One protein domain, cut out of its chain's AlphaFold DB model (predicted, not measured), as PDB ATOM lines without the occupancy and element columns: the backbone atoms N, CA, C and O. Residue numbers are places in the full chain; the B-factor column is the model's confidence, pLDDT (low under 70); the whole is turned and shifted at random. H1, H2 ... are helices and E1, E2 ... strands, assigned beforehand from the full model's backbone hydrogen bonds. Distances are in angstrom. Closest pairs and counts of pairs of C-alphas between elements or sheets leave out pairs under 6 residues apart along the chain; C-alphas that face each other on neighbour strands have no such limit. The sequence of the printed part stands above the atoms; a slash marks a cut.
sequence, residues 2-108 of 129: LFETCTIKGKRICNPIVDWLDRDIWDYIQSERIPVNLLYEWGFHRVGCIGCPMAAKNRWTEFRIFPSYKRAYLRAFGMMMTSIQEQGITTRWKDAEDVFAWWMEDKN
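This is residues 2 to 108 of the 129 residues of the protein "PAPS_reduct domain-containing protein" of [Clostridium] bolteae 90A9 (UniProt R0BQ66). The model is a drawn-out, open shape with no shared core: a thin hairpin of two short strands, E1 and E2, and the helix H1 lie away from a small group of three helices, and the long link of residues 32 to 57 runs between H1 and that group. In the group, the long helix H3 has H4 crossing it at residues 73 to 81, while the short H2 is near H3. The printed part has 107 residues, with two named strands and four named helices in the order E1, E2, H1, H2, H3, H4; the sheet, in the order E1 - E2, is antiparallel, and the class is mostly helix. The whole is extended, with a radius of gyration of the C-alphas of 20.4 A, and flat, spanning 56 by 43 by 23 A.

E1, residues 3 to 6, and E2, residues 11 to 14, are antiparallel neighbours at 163 degrees between their directions, and form a hairpin. The C-alphas of Thr 5 and Arg 12 face each other at 4.5 A. N 4 and O 13 are within hydrogen-bond range at 2.9 A, as are N 13 and O 4 at 2.8 A. H1, residues 22 to 31, touches no helix and is apart from E1. H3, residues 67 to 86, touches H4, residues 96 to 103, with its residues 73 to 81 alone; the closest C-alphas, of Gly 78 and Ala 96, are 4.7 A apart. Their lines are only just about perpendicular, at 73 degrees. H2, residues 58 to 65, is close to H3 but not clearly touching; their closest C-alphas, of Phe 63 and Lys 70, are 5.6 A apart. H2 and H3 run opposite ways at a tilt of 69.6 degrees, only just steep. H2 and H4 are apart, and so are H1 and H2. In H1, H2, H3 and H4 every O i to N i+4 pair is within hydrogen-bond range.

E1 begins at C-alpha 3, (45.527, 55.971, -42.200); E1 and E2 each measure 10.1 A from first to last C-alpha. H1 measures 14.5 A, H2 10.7 A and H4 10.4 A. H3, the longest helix, runs 29.0 A from C-alpha 67 at (56.198, 16.560, -35.669) to C-alpha 86. H4 ends at C-alpha 103, (42.072, 20.027, -43.039).

The two C-alphas farthest apart, those of Ser 31 and Gly 88, are 60.5 A apart. Residues 6 to 11, 27 to 33 and 83 to 88 stand free. The link from H1 to H2, 26 residues, is long; those from E1 to E2 and from H2 to H3 are tight. The printed part has no cut. The mean pLDDT of the printed part is 94.4, and no printed residue is under 70.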
ATOM      1  N   LEU A   2      47.677  54.338 -45.513       91.94
ATOM      2  CA  LEU A   2      48.455  54.626 -44.301       91.94
ATOM      3  C   LEU A   2      47.570  54.935 -43.087       91.94
ATOM      4  O   LEU A   2      47.874  54.491 -41.990       91.94
ATOM      5  N   PHE A   3      46.464  55.660 -43.274       94.12
ATOM      6  CA  PHE A   3      45.527  55.971 -42.200       94.12
ATOM      7  C   PHE A   3      44.129  55.462 -42.526       94.12
ATOM      8  O   PHE A   3      43.558  55.834 -43.545       94.12
ATOM      9  N   GLU A   4      43.545  54.686 -41.621       92.31
ATOM     10  CA  GLU A   4      42.163  54.216 -41.713       92.31
ATOM     11  C   GLU A   4      41.346  54.810 -40.566       92.31
ATOM     12  O   GLU A   4      41.795  54.856 -39.420       92.31
ATOM     13  N   THR A   5      40.136  55.292 -40.854       93.38
ATOM     14  CA  THR A   5      39.249  55.877 -39.837       93.38
ATOM     15  C   THR A   5      37.955  55.077 -39.759       93.38
ATOM     16  O   THR A   5      37.174  55.051 -40.705       93.38
ATOM     17  N   CYS A   6      37.705  54.442 -38.613       90.38
ATOM     18  CA  CYS A   6      36.438  53.787 -38.307       90.38
ATOM     19  C   CYS A   6      35.567  54.742 -37.489       90.38
ATOM     20  O   CYS A   6      35.747  54.878 -36.277       90.38
ATOM     21  N   THR A   7      34.607  55.388 -38.151       91.69
ATOM     22  CA  THR A   7      33.678  56.341 -37.522       91.69
ATOM     23  C   THR A   7      32.786  55.671 -36.477       91.69
ATOM     24  O   THR A   7      32.633  56.205 -35.387       91.69
ATOM     25  N   ILE A   8      32.294  54.456 -36.754       92.69
ATOM     26  CA  ILE A   8      31.429  53.677 -35.846       92.69
ATOM     27  C   ILE A   8      32.114  53.402 -34.500       92.69
ATOM     28  O   ILE A   8      31.480  53.467 -33.454       92.69
ATOM     29  N   LYS A   9      33.415  53.088 -34.516       91.75
ATOM     30  CA  LYS A   9      34.189  52.780 -33.301       91.75
ATOM     31  C   LYS A   9      34.953  53.989 -32.752       91.75
ATOM     32  O   LYS A   9      35.639  53.837 -31.746       91.75
ATOM     33  N   GLY A  10      34.903  55.143 -33.423       93.00
ATOM     34  CA  GLY A  10      35.700  56.325 -33.075       93.00
ATOM     35  C   GLY A  10      37.216  56.085 -33.098       93.00
ATOM     36  O   GLY A  10      37.945  56.710 -32.334       93.00
ATOM     37  N   LYS A  11      37.707  55.149 -33.926       93.38
ATOM     38  CA  LYS A  11      39.127  54.751 -33.959       93.38
ATOM     39  C   LYS A  11      39.808  55.204 -35.243       93.38
ATOM     40  O   LYS A  11      39.224  55.122 -36.322       93.38
ATOM     41  N   ARG A  12      41.073  55.610 -35.120       93.75
ATOM     42  CA  ARG A  12      41.987  55.864 -36.240       93.75
ATOM     43  C   ARG A  12      43.155  54.888 -36.147       93.75
ATOM     44  O   ARG A  12      43.750  54.758 -35.081       93.75
ATOM     45  N   ILE A  13      43.440  54.189 -37.237       94.38
ATOM     46  CA  ILE A  13      44.518  53.205 -37.358       94.38
ATOM     47  C   ILE A  13      45.575  53.795 -38.292       94.38
ATOM     48  O   ILE A  13      45.225  54.406 -39.300       94.38
ATOM     49  N   CYS A  14      46.850  53.638 -37.937       95.38
ATOM     50  CA  CYS A  14      47.988  53.982 -38.781       95.38
ATOM     51  C   CYS A  14      48.736  52.694 -39.142       95.38
ATOM     52  O   CYS A  14      49.079  51.934 -38.237       95.38
ATOM     53  N   ASN A  15      49.001  52.473 -40.430       95.62
ATOM     54  CA  ASN A  15      49.722  51.324 -40.978       95.62
ATOM     55  C   ASN A  15      51.005  51.815 -41.699       95.62
ATOM     56  O   ASN A  15      50.997  51.927 -42.926       95.62
ATOM     57  N   PRO A  16      52.097  52.154 -40.975       95.56
ATOM     58  CA  PRO A  16      53.256  52.896 -41.507       95.56
ATOM     59  C   PRO A  16      53.983  52.255 -42.689       95.56
ATOM     60  O   PRO A  16      54.587  52.953 -43.493       95.56
ATOM     61  N   ILE A  17      53.915  50.930 -42.778       96.00
ATOM     62  CA  ILE A  17      54.616  50.125 -43.779       96.00
ATOM     63  C   ILE A  17      53.649  49.437 -44.751       96.00
ATOM     64  O   ILE A  17      54.001  48.454 -45.385       96.00
ATOM     65  N   VAL A  18      52.403  49.916 -44.854       95.44
ATOM     66  CA  VAL A  18      51.362  49.263 -45.673       95.44
ATOM     67  C   VAL A  18      51.699  49.200 -47.163       95.44
ATOM     68  O   VAL A  18      51.258  48.277 -47.838       95.44
ATOM     69  N   ASP A  19      52.475  50.165 -47.656       95.62
ATOM     70  CA  ASP A  19      52.885  50.248 -49.060       95.62
ATOM     71  C   ASP A  19      54.304  49.689 -49.287       95.62
ATOM     72  O   ASP A  19      54.831  49.779 -50.395       95.62
ATOM     73  N   TRP A  20      54.938  49.131 -48.247       97.06
ATOM     74  CA  TRP A  20      56.250  48.500 -48.371       97.06
ATOM     75  C   TRP A  20      56.119  47.146 -49.055       97.06
ATOM     76  O   TRP A  20      55.199  46.371 -48.786       97.06
ATOM     77  N   LEU A  21      57.084  46.843 -49.913       97.06
ATOM     78  CA  LEU A  21      57.256  45.527 -50.506       97.06
ATOM     79  C   LEU A  21      58.183  44.678 -49.631       97.06
ATOM     80  O   LEU A  21      58.969  45.208 -48.847       97.06
ATOM     81  N   ASP A  22      58.171  43.359 -49.837       95.12
ATOM     82  CA  ASP A  22      59.060  42.433 -49.120       95.12
ATOM     83  C   ASP A  22      60.533  42.863 -49.200       95.12
ATOM     84  O   ASP A  22      61.253  42.807 -48.206       95.12
ATOM     85  N   ARG A  23      60.980  43.360 -50.364       97.44
ATOM     86  CA  ARG A  23      62.351  43.868 -50.540       97.44
ATOM     87  C   ARG A  23      62.653  45.058 -49.625       97.44
ATOM     88  O   ARG A  23      63.722  45.099 -49.037       97.44
ATOM     89  N   ASP A  24      61.701  45.982 -49.469       98.12
ATOM     90  CA  ASP A  24      61.913  47.219 -48.716       98.12
ATOM     91  C   ASP A  24      62.072  46.878 -47.221       98.12
ATOM     92  O   ASP A  24      62.893  47.463 -46.519       98.12
ATOM     93  N   ILE A  25      61.344  45.852 -46.755       96.50
ATOM     94  CA  ILE A  25      61.475  45.293 -45.403       96.50
ATOM     95  C   ILE A  25      62.872  44.695 -45.193       96.50
ATOM     96  O   ILE A  25      63.532  45.013 -44.202       96.50
ATOM     97  N   TRP A  26      63.336  43.844 -46.112       96.44
ATOM     98  CA  TRP A  26      64.632  43.171 -45.978       96.44
ATOM     99  C   TRP A  26      65.827  44.114 -46.127       96.44
ATOM    100  O   TRP A  26      66.818  43.940 -45.413       96.44
ATOM    101  N   ASP A  27      65.741  45.115 -47.003       98.19
ATOM    102  CA  ASP A  27      66.776  46.140 -47.162       98.19
ATOM    103  C   ASP A  27      66.924  46.962 -45.874       98.19
ATOM    104  O   ASP A  27      68.039  47.166 -45.387       98.19
ATOM    105  N   TYR A  28      65.801  47.356 -45.266       98.19
ATOM    106  CA  TYR A  28      65.796  48.103 -44.008       98.19
ATOM    107  C   TYR A  28      66.322  47.278 -42.824       98.19
ATOM    108  O   TYR A  28      67.132  47.759 -42.032       98.19
ATOM    109  N   ILE A  29      65.909  46.010 -42.706       97.56
ATOM    110  CA  ILE A  29      66.425  45.094 -41.674       97.56
ATOM    111  C   ILE A  29      67.953  44.991 -41.754       97.56
ATOM    112  O   ILE A  29      68.625  45.023 -40.720       97.56
ATOM    113  N   GLN A  30      68.501  44.887 -42.969       97.31
ATOM    114  CA  GLN A  30      69.944  44.796 -43.188       97.31
ATOM    115  C   GLN A  30      70.668  46.110 -42.876       97.31
ATOM    116  O   GLN A  30      71.697  46.073 -42.194       97.31
ATOM    117  N   SER A  31      70.148  47.259 -43.328       98.31
ATOM    118  CA  SER A  31      70.783  48.564 -43.083       98.31
ATOM    119  C   SER A  31      70.853  48.892 -41.592       98.31
ATOM    120  O   SER A  31      71.898  49.325 -41.102       98.31
ATOM    121  N   GLU A  32      69.774  48.601 -40.863       98.31
ATOM    122  CA  GLU A  32      69.650  48.856 -39.425       98.31
ATOM    123  C   GLU A  32      70.190  47.711 -38.553       98.31
ATOM    124  O   GLU A  32      70.201  47.815 -37.325       98.31
ATOM    125  N   ARG A  33      70.661  46.618 -39.169       97.62
ATOM    126  CA  ARG A  33      71.205  45.428 -38.488       97.62
ATOM    127  C   ARG A  33      70.238  44.848 -37.449       97.62
ATOM    128  O   ARG A  33      70.639  44.477 -36.344       97.62
ATOM    129  N   ILE A  34      68.957  44.779 -37.802       97.56
ATOM    130  CA  ILE A  34      67.902  44.282 -36.917       97.56
ATOM    131  C   ILE A  34      68.006  42.751 -36.824       97.56
ATOM    132  O   ILE A  34      67.984  42.081 -37.858       97.56
ATOM    133  N   PRO A  35      68.085  42.162 -35.615       96.88
ATOM    134  CA  PRO A  35      68.035  40.713 -35.458       96.88
ATOM    135  C   PRO A  35      66.706  40.146 -35.963       96.88
ATOM    136  O   PRO A  35      65.634  40.632 -35.596       96.88
ATOM    137  N   VAL A  36      66.774  39.085 -36.764       95.81
ATOM    138  CA  VAL A  36      65.594  38.407 -37.311       95.81
ATOM    139  C   VAL A  36      65.365  37.055 -36.653       95.81
ATOM    140  O   VAL A  36      66.262  36.450 -36.070       95.81
ATOM    141  N   ASN A  37      64.128  36.569 -36.735       95.31
ATOM    142  CA  ASN A  37      63.807  35.219 -36.297       95.31
ATOM    143  C   ASN A  37      64.533  34.199 -37.196       95.31
ATOM    144  O   ASN A  37      64.370  34.236 -38.413       95.31
ATOM    145  N   LEU A  38      65.272  33.265 -36.590       95.38
ATOM    146  CA  LEU A  38      66.045  32.231 -37.292       95.38
ATOM    147  C   LEU A  38      65.207  31.372 -38.250       95.38
ATOM    148  O   LEU A  38      65.737  30.830 -39.211       95.38
ATOM    149  N   LEU A  39      63.892  31.264 -38.041       94.38
ATOM    150  CA  LEU A  39      63.018  30.537 -38.963       94.38
ATOM    151  C   LEU A  39      63.037  31.134 -40.378       94.38
ATOM    152  O   LEU A  39      62.893  30.384 -41.342       94.38
ATOM    153  N   TYR A  40      63.272  32.441 -40.533       93.88
ATOM    154  CA  TYR A  40      63.431  33.033 -41.864       93.88
ATOM    155  C   TYR A  40      64.674  32.494 -42.592       93.88
ATOM    156  O   TYR A  40      64.632  32.287 -43.802       93.88
ATOM    157  N   GLU A  41      65.741  32.155 -41.862       92.06
ATOM    158  CA  GLU A  41      66.932  31.500 -42.423       92.06
ATOM    159  C   GLU A  41      66.665  30.032 -42.792       92.06
ATOM    160  O   GLU A  41      67.322  29.475 -43.667       92.06
ATOM    161  N   TRP A  42      65.666  29.400 -42.169       90.38
ATOM    162  CA  TRP A  42      65.244  28.027 -42.477       90.38
ATOM    163  C   TRP A  42      64.280  27.951 -43.675       90.38
ATOM    164  O   TRP A  42      63.708  26.895 -43.946       90.38
ATOM    165  N   GLY A  43      64.076  29.063 -44.390       89.00
ATOM    166  CA  GLY A  43      63.221  29.137 -45.578       89.00
ATOM    167  C   GLY A  43      61.753  29.466 -45.291       89.00
ATOM    168  O   GLY A  43      60.917  29.399 -46.197       89.00
ATOM    169  N   PHE A  44      61.406  29.837 -44.054       91.50
ATOM    170  CA  PHE A  44      60.071  30.343 -43.756       91.50
ATOM    171  C   PHE A  44      59.943  31.777 -44.269       91.50
ATOM    172  O   PHE A  44      60.766  32.622 -43.961       91.50
ATOM    173  N   HIS A  45      58.876  32.082 -45.004       89.56
ATOM    174  CA  HIS A  45      58.535  33.457 -45.407       89.56
ATOM    175  C   HIS A  45      57.405  34.057 -44.555       89.56
ATOM    176  O   HIS A  45      57.082  35.234 -44.668       89.56
ATOM    177  N   ARG A  46      56.793  33.244 -43.687       89.81
ATOM    178  CA  ARG A  46      55.808  33.657 -42.685       89.81
ATOM    179  C   ARG A  46      56.067  32.886 -41.399       89.81
ATOM    180  O   ARG A  46      56.243  31.669 -41.435       89.81
ATOM    181  N   VAL A  47      56.037  33.579 -40.269       92.81
ATOM    182  CA  VAL A  47      56.163  32.962 -38.946       92.81
ATOM    183  C   VAL A  47      54.882  33.240 -38.168       92.81
ATOM    184  O   VAL A  47      54.515  34.389 -37.943       92.81
ATOM    185  N   GLY A  48      54.172  32.180 -37.790       91.88
ATOM    186  CA  GLY A  48      52.894  32.253 -37.086       91.88
ATOM    187  C   GLY A  48      52.561  30.920 -36.422       91.88
ATOM    188  O   GLY A  48      53.458  30.178 -36.032       91.88
ATOM    189  N   CYS A  49      51.275  30.594 -36.294       93.88
ATOM    190  CA  CYS A  49      50.859  29.310 -35.731       93.88
ATOM    191  C   CYS A  49      51.254  28.136 -36.645       93.88
ATOM    192  O   CYS A  49      51.028  28.197 -37.854       93.88
ATOM    193  N   ILE A  50      51.748  27.048 -36.050       95.19
ATOM    194  CA  ILE A  50      52.031  25.787 -36.748       95.19
ATOM    195  C   ILE A  50      50.715  25.133 -37.186       95.19
ATOM    196  O   ILE A  50      49.787  24.975 -36.385       95.19
ATOM    197  N   GLY A  51      50.636  24.759 -38.461       94.62
ATOM    198  CA  GLY A  51      49.448  24.196 -39.093       94.62
ATOM    199  C   GLY A  51      48.409  25.236 -39.522       94.62
ATOM    200  O   GLY A  51      47.330  24.871 -39.973       94.62
ATOM    201  N   CYS A  52      48.694  26.537 -39.409       94.56
ATOM    202  CA  CYS A  52      47.740  27.583 -39.785       94.56
ATOM    203  C   CYS A  52      47.275  27.417 -41.249       94.56
ATOM    204  O   CYS A  52      48.135  27.384 -42.129       94.56
ATOM    205  N   PRO A  53      45.960  27.396 -41.558       92.38
ATOM    206  CA  PRO A  53      45.477  27.304 -42.943       92.38
ATOM    207  C   PRO A  53      46.033  28.404 -43.859       92.38
ATOM    208  O   PRO A  53      46.309  28.167 -45.031       92.38
ATOM    209  N   MET A  54      46.328  29.582 -43.297       92.00
ATOM    210  CA  MET A  54      46.977  30.690 -44.009       92.00
ATOM    211  C   MET A  54      48.432  30.401 -44.424       92.00
ATOM    212  O   MET A  54      49.028  31.207 -45.132       92.00
ATOM    213  N   ALA A  55      49.031  29.294 -43.970       92.25
ATOM    214  CA  ALA A  55      50.333  28.812 -44.428       92.25
ATOM    215  C   ALA A  55      50.247  27.933 -45.685       92.25
ATOM    216  O   ALA A  55      51.280  27.528 -46.217       92.25
ATOM    217  N   ALA A  56      49.037  27.627 -46.169       90.12
ATOM    218  CA  ALA A  56      48.807  26.803 -47.350       90.12
ATOM    219  C   ALA A  56      49.628  25.493 -47.312       90.12
ATOM    220  O   ALA A  56      49.532  24.712 -46.360       90.12
ATOM    221  N   LYS A  57      50.461  25.241 -48.330       90.31
ATOM    222  CA  LYS A  57      51.278  24.022 -48.429       90.31
ATOM    223  C   LYS A  57      52.463  23.989 -47.460       90.31
ATOM    224  O   LYS A  57      52.935  22.897 -47.152       90.31
ATOM    225  N   ASN A  58      52.903  25.130 -46.919       91.50
ATOM    226  CA  ASN A  58      54.014  25.159 -45.959       91.50
ATOM    227  C   ASN A  58      53.692  24.442 -44.647       91.50
ATOM    228  O   ASN A  58      54.614  24.042 -43.942       91.50
ATOM    229  N   ARG A  59      52.411  24.190 -44.357       94.56
ATOM    230  CA  ARG A  59      51.994  23.346 -43.230       94.56
ATOM    231  C   ARG A  59      52.652  21.964 -43.255       94.56
ATOM    232  O   ARG A  59      52.976  21.425 -42.205       94.56
ATOM    233  N   TRP A  60      52.885  21.386 -44.437       93.56
ATOM    234  CA  TRP A  60      53.569  20.094 -44.555       93.56
ATOM    235  C   TRP A  60      55.026  20.182 -44.094       93.56
ATOM    236  O   TRP A  60      55.483  19.331 -43.332       93.56
ATOM    237  N   THR A  61      55.731  21.244 -44.490       92.75
ATOM    238  CA  THR A  61      57.092  21.537 -44.024       92.75
ATOM    239  C   THR A  61      57.113  21.788 -42.518       92.75
ATOM    240  O   THR A  61      57.938  21.211 -41.814       92.75
ATOM    241  N   GLU A  62      56.164  22.573 -42.001       94.94
ATOM    242  CA  GLU A  62      56.005  22.822 -40.564       94.94
ATOM    243  C   GLU A  62      55.849  21.516 -39.776       94.94
ATOM    244  O   GLU A  62      56.537  21.320 -38.780       94.94
ATOM    245  N   PHE A  63      54.997  20.592 -40.226       95.62
ATOM    246  CA  PHE A  63      54.786  19.315 -39.537       95.62
ATOM    247  C   PHE A  63      55.923  18.311 -39.711       95.62
ATOM    248  O   PHE A  63      56.079  17.440 -38.854       95.62
ATOM    249  N   ARG A  64      56.727  18.436 -40.772       93.50
ATOM    250  CA  ARG A  64      57.970  17.672 -40.922       93.50
ATOM    251  C   ARG A  64      59.031  18.149 -39.929       93.50
ATOM    252  O   ARG A  64      59.675  17.323 -39.296       93.50
ATOM    253  N   ILE A  65      59.186  19.464 -39.769       93.50
ATOM    254  CA  ILE A  65      60.169  20.059 -38.849       93.50
ATOM    255  C   ILE A  65      59.705  19.930 -37.388       93.50
ATOM    256  O   ILE A  65      60.508  19.656 -36.497       93.50
ATOM    257  N   PHE A  66      58.403  20.082 -37.126       95.00
ATOM    258  CA  PHE A  66      57.814  20.079 -35.785       95.00
ATOM    259  C   PHE A  66      56.745  18.975 -35.617       95.00
ATOM    260  O   PHE A  66      55.555  19.258 -35.428       95.00
ATOM    261  N   PRO A  67      57.137  17.686 -35.627       96.12
ATOM    262  CA  PRO A  67      56.198  16.560 -35.669       96.12
ATOM    263  C   PRO A  67      55.349  16.400 -34.398       96.12
ATOM    264  O   PRO A  67      54.280  15.788 -34.431       96.12
ATOM    265  N   SER A  68      55.779  16.963 -33.265       97.31
ATOM    266  CA  SER A  68      54.992  16.972 -32.024       97.31
ATOM    267  C   SER A  68      53.653  17.690 -32.186       97.31
ATOM    268  O   SER A  68      52.648  17.219 -31.650       97.31
ATOM    269  N   TYR A  69      53.610  18.768 -32.971       97.06
ATOM    270  CA  TYR A  69      52.374  19.506 -33.222       97.06
ATOM    271  C   TYR A  69      51.420  18.714 -34.111       97.06
ATOM    272  O   TYR A  69      50.229  18.683 -33.815       97.06
ATOM    273  N   LYS A  70      51.922  17.982 -35.120       96.69
ATOM    274  CA  LYS A  70      51.091  17.057 -35.916       96.69
ATOM    275  C   LYS A  70      50.383  16.050 -35.007       96.69
ATOM    276  O   LYS A  70      49.171  15.875 -35.100       96.69
ATOM    277  N   ARG A  71      51.126  15.445 -34.071       97.38
ATOM    278  CA  ARG A  71      50.566  14.508 -33.079       97.38
ATOM    279  C   ARG A  71      49.527  15.167 -32.169       97.38
ATOM    280  O   ARG A  71      48.548  14.524 -31.808       97.38
ATOM    281  N   ALA A  72      49.729  16.429 -31.787       97.81
ATOM    282  CA  ALA A  72      48.764  17.168 -30.977       97.81
ATOM    283  C   ALA A  72      47.450  17.429 -31.737       97.81
ATOM    284  O   ALA A  72      46.382  17.199 -31.172       97.81
ATOM    285  N   TYR A  73      47.521  17.825 -33.014       97.50
ATOM    286  CA  TYR A  73      46.335  17.990 -33.864       97.50
ATOM    287  C   TYR A  73      45.576  16.675 -34.047       97.50
ATOM    288  O   TYR A  73      44.374  16.640 -33.805       97.50
ATOM    289  N   LEU A  74      46.271  15.582 -34.381       97.69
ATOM    290  CA  LEU A  74      45.644  14.261 -34.514       97.69
ATOM    291  C   LEU A  74      44.944  13.829 -33.222       97.69
ATOM    292  O   LEU A  74      43.809  13.371 -33.256       97.69
ATOM    293  N   ARG A  75      45.568  14.056 -32.059       98.19
ATOM    294  CA  ARG A  75      44.931  13.778 -30.762       98.19
ATOM    295  C   ARG A  75      43.657  14.600 -30.563       98.19
ATOM    296  O   ARG A  75      42.653  14.057 -30.114       98.19
ATOM    297  N   ALA A  76      43.694  15.894 -30.880       98.00
ATOM    298  CA  ALA A  76      42.530  16.769 -30.753       98.00
ATOM    299  C   ALA A  76      41.388  16.333 -31.686       98.00
ATOM    300  O   ALA A  76      40.239  16.258 -31.250       98.00
ATOM    301  N   PHE A  77      41.701  15.977 -32.934       97.94
ATOM    302  CA  PHE A  77      40.723  15.431 -33.875       97.94
ATOM    303  C   PHE A  77      40.177  14.077 -33.419       97.94
ATOM    304  O   PHE A  77      38.975  13.860 -33.517       97.94
ATOM    305  N   GLY A  78      41.002  13.212 -32.828       97.88
ATOM    306  CA  GLY A  78      40.547  11.955 -32.232       97.88
ATOM    307  C   GLY A  78      39.511  12.177 -31.130       97.88
ATOM    308  O   GLY A  78      38.432  11.596 -31.181       97.88
ATOM    309  N   MET A  79      39.780  13.095 -30.196       98.00
ATOM    310  CA  MET A  79      38.817  13.450 -29.143       98.00
ATOM    311  C   MET A  79      37.516  14.033 -29.713       98.00
ATOM    312  O   MET A  79      36.428  13.721 -29.229       98.00
ATOM    313  N   MET A  80      37.620  14.862 -30.756       97.44
ATOM    314  CA  MET A  80      36.457  15.389 -31.474       97.44
ATOM    315  C   MET A  80      35.627  14.252 -32.090       97.44
ATOM    316  O   MET A  80      34.408  14.238 -31.934       97.44
ATOM    317  N   MET A  81      36.277  13.283 -32.741       97.25
ATOM    318  CA  MET A  81      35.613  12.134 -33.356       97.25
ATOM    319  C   MET A  81      34.934  11.232 -32.325       97.25
ATOM    320  O   MET A  81      33.792  10.834 -32.549       97.25
ATOM    321  N   THR A  82      35.568  10.981 -31.175       96.81
ATOM    322  CA  THR A  82      34.939  10.254 -30.061       96.81
ATOM    323  C   THR A  82      33.640  10.934 -29.628       96.81
ATOM    324  O   THR A  82      32.602  10.283 -29.557       96.81
ATOM    325  N   SER A  83      33.656  12.257 -29.437       96.94
ATOM    326  CA  SER A  83      32.459  12.993 -29.014       96.94
ATOM    327  C   SER A  83      31.339  12.987 -30.066       96.94
ATOM    328  O   SER A  83      30.164  12.873 -29.719       96.94
ATOM    329  N   ILE A  84      31.687  13.074 -31.356       95.62
ATOM    330  CA  ILE A  84      30.731  12.979 -32.474       95.62
ATOM    331  C   ILE A  84      30.044  11.607 -32.488       95.62
ATOM    332  O   ILE A  84      28.823  11.536 -32.642       95.62
ATOM    333  N   GLN A  85      30.817  10.533 -32.305       93.69
ATOM    334  CA  GLN A  85      30.312   9.158 -32.282       93.69
ATOM    335  C   GLN A  85      29.397   8.909 -31.077       93.69
ATOM    336  O   GLN A  85      28.313   8.354 -31.246       93.69
ATOM    337  N   GLU A  86      29.787   9.369 -29.884       96.50
ATOM    338  CA  GLU A  86      28.978   9.253 -28.660       96.50
ATOM    339  C   GLU A  86      27.626   9.967 -28.777       96.50
ATOM    340  O   GLU A  86      26.614   9.481 -28.275       96.50
ATOM    341  N   GLN A  87      27.594  11.108 -29.467       96.25
ATOM    342  CA  GLN A  87      26.371  11.879 -29.696       96.25
ATOM    343  C   GLN A  87      25.550  11.378 -30.896       96.25
ATOM    344  O   GLN A  87      24.466  11.903 -31.151       96.25
ATOM    345  N   GLY A  88      26.048  10.393 -31.653       95.00
ATOM    346  CA  GLY A  88      25.386   9.886 -32.857       95.00
ATOM    347  C   GLY A  88      25.267  10.924 -33.980       95.00
ATOM    348  O   GLY A  88      24.361  10.833 -34.810       95.00
ATOM    349  N   ILE A  89      26.150  11.929 -34.007       95.19
ATOM    350  CA  ILE A  89      26.144  12.967 -35.041       95.19
ATOM    351  C   ILE A  89      26.676  12.363 -36.342       95.19
ATOM    352  O   ILE A  89      27.781  11.823 -36.396       95.19
ATOM    353  N   THR A  90      25.906  12.484 -37.422       93.88
ATOM    354  CA  THR A  90      26.340  12.035 -38.748       93.88
ATOM    355  C   THR A  90      27.535  12.858 -39.220       93.88
ATOM    356  O   THR A  90      27.455  14.084 -39.303       93.88
ATOM    357  N   THR A  91      28.622  12.187 -39.582       93.56
ATOM    358  CA  THR A  91      29.854  12.809 -40.073       93.56
ATOM    359  C   THR A  91      30.334  12.112 -41.340       93.56
ATOM    360  O   THR A  91      30.054  10.935 -41.557       93.56
ATOM    361  N   ARG A  92      31.051  12.854 -42.188       92.38
ATOM    362  CA  ARG A  92      31.733  12.295 -43.364       92.38
ATOM    363  C   ARG A  92      33.092  11.677 -43.032       92.38
ATOM    364  O   ARG A  92      33.613  10.946 -43.861       92.38
ATOM    365  N   TRP A  93      33.666  12.029 -41.880       94.00
ATOM    366  CA  TRP A  93      35.012  11.613 -41.500       94.00
ATOM    367  C   TRP A  93      34.994  10.274 -40.771       94.00
ATOM    368  O   TRP A  93      34.137  10.061 -39.908       94.00
ATOM    369  N   LYS A  94      35.942   9.395 -41.095       91.56
ATOM    370  CA  LYS A  94      36.068   8.067 -40.467       91.56
ATOM    371  C   LYS A  94      36.837   8.132 -39.144       91.56
ATOM    372  O   LYS A  94      36.384   7.584 -38.141       91.56
ATOM    373  N   ASP A  95      37.965   8.836 -39.141       93.62
ATOM    374  CA  ASP A  95      38.915   8.911 -38.029       93.62
ATOM    375  C   ASP A  95      39.622  10.283 -37.962       93.62
ATOM    376  O   ASP A  95      39.270  11.235 -38.666       93.62
ATOM    377  N   ALA A  96      40.581  10.416 -37.041       95.94
ATOM    378  CA  ALA A  96      41.334  11.653 -36.845       95.94
ATOM    379  C   ALA A  96      42.221  11.994 -38.053       95.94
ATOM    380  O   ALA A  96      42.429  13.171 -38.362       95.94
ATOM    381  N   GLU A  97      42.746  10.971 -38.718       94.50
ATOM    382  CA  GLU A  97      43.594  11.053 -39.897       94.50
ATOM    383  C   GLU A  97      42.819  11.609 -41.092       94.50
ATOM    384  O   GLU A  97      43.328  12.488 -41.785       94.50
ATOM    385  N   ASP A  98      41.570  11.187 -41.281       93.88
ATOM    386  CA  ASP A  98      40.669  11.690 -42.318       93.88
ATOM    387  C   ASP A  98      40.314  13.173 -42.094       93.88
ATOM    388  O   ASP A  98      40.394  14.005 -43.006       93.88
ATOM    389  N   VAL A  99      40.035  13.563 -40.841       95.75
ATOM    390  CA  VAL A  99      39.866  14.984 -40.480       95.75
ATOM    391  C   VAL A  99      41.141  15.773 -40.787       95.75
ATOM    392  O   VAL A  99      41.070  16.864 -41.363       95.75
ATOM    393  N   PHE A 100      42.306  15.235 -40.418       95.50
ATOM    394  CA  PHE A 100      43.595  15.879 -40.654       95.50
ATOM    395  C   PHE A 100      43.885  16.029 -42.151       95.50
ATOM    396  O   PHE A 100      44.290  17.110 -42.571       95.50
ATOM    397  N   ALA A 101      43.643  14.998 -42.961       93.38
ATOM    398  CA  ALA A 101      43.838  15.023 -44.409       93.38
ATOM    399  C   ALA A 101      42.937  16.070 -45.078       93.38
ATOM    400  O   ALA A 101      43.424  16.911 -45.840       93.38
ATOM    401  N   TRP A 102      41.649  16.099 -44.712       93.25
ATOM    402  CA  TRP A 102      40.724  17.135 -45.173       93.25
ATOM    403  C   TRP A 102      41.206  18.538 -44.790       93.25
ATOM    404  O   TRP A 102      41.250  19.436 -45.633       93.25
ATOM    405  N   TRP A 103      41.592  18.736 -43.527       94.88
ATOM    406  CA  TRP A 103      42.072  20.027 -43.039       94.88
ATOM    407  C   TRP A 103      43.372  20.454 -43.727       94.88
ATOM    408  O   TRP A 103      43.564  21.638 -44.010       94.88
ATOM    409  N   MET A 104      44.241  19.497 -44.050       94.81
ATOM    410  CA  MET A 104      45.474  19.706 -44.807       94.81
ATOM    411  C   MET A 104      45.252  19.953 -46.304       94.81
ATOM    412  O   MET A 104      46.223  20.232 -47.012       94.81
ATOM    413  N   GLU A 105      43.994  19.947 -46.761       92.69
ATOM    414  CA  GLU A 105      43.612  20.049 -48.173       92.69
ATOM    415  C   GLU A 105      44.336  18.998 -49.028       92.69
ATOM    416  O   GLU A 105      44.730  19.260 -50.170       92.69
ATOM    417  N   ASP A 106      44.551  17.815 -48.446       87.69
ATOM    418  CA  ASP A 106      45.164  16.703 -49.153       87.69
ATOM    419  C   ASP A 106      44.214  16.222 -50.258       87.69
ATOM    420  O   ASP A 106      43.011  16.053 -50.053       87.69
ATOM    421  N   LYS A 107      44.766  16.057 -51.460       81.31
ATOM    422  CA  LYS A 107      44.042  15.606 -52.655       81.31
ATOM    423  C   LYS A 107      44.295  14.132 -52.961       81.31
ATOM    424  O   LYS A 107      43.818  13.651 -53.989       81.31
ATOM    425  N   ASN A 108      45.069  13.439 -52.127       78.56
ATOM    426  CA  ASN A 108      45.294  12.010 -52.281       78.56
ATOM    427  C   ASN A 108      43.967  11.250 -52.226       78.56
ATOM    428  O   ASN A 108      43.086  11.541 -51.417       78.56
TER     429      ASN A 108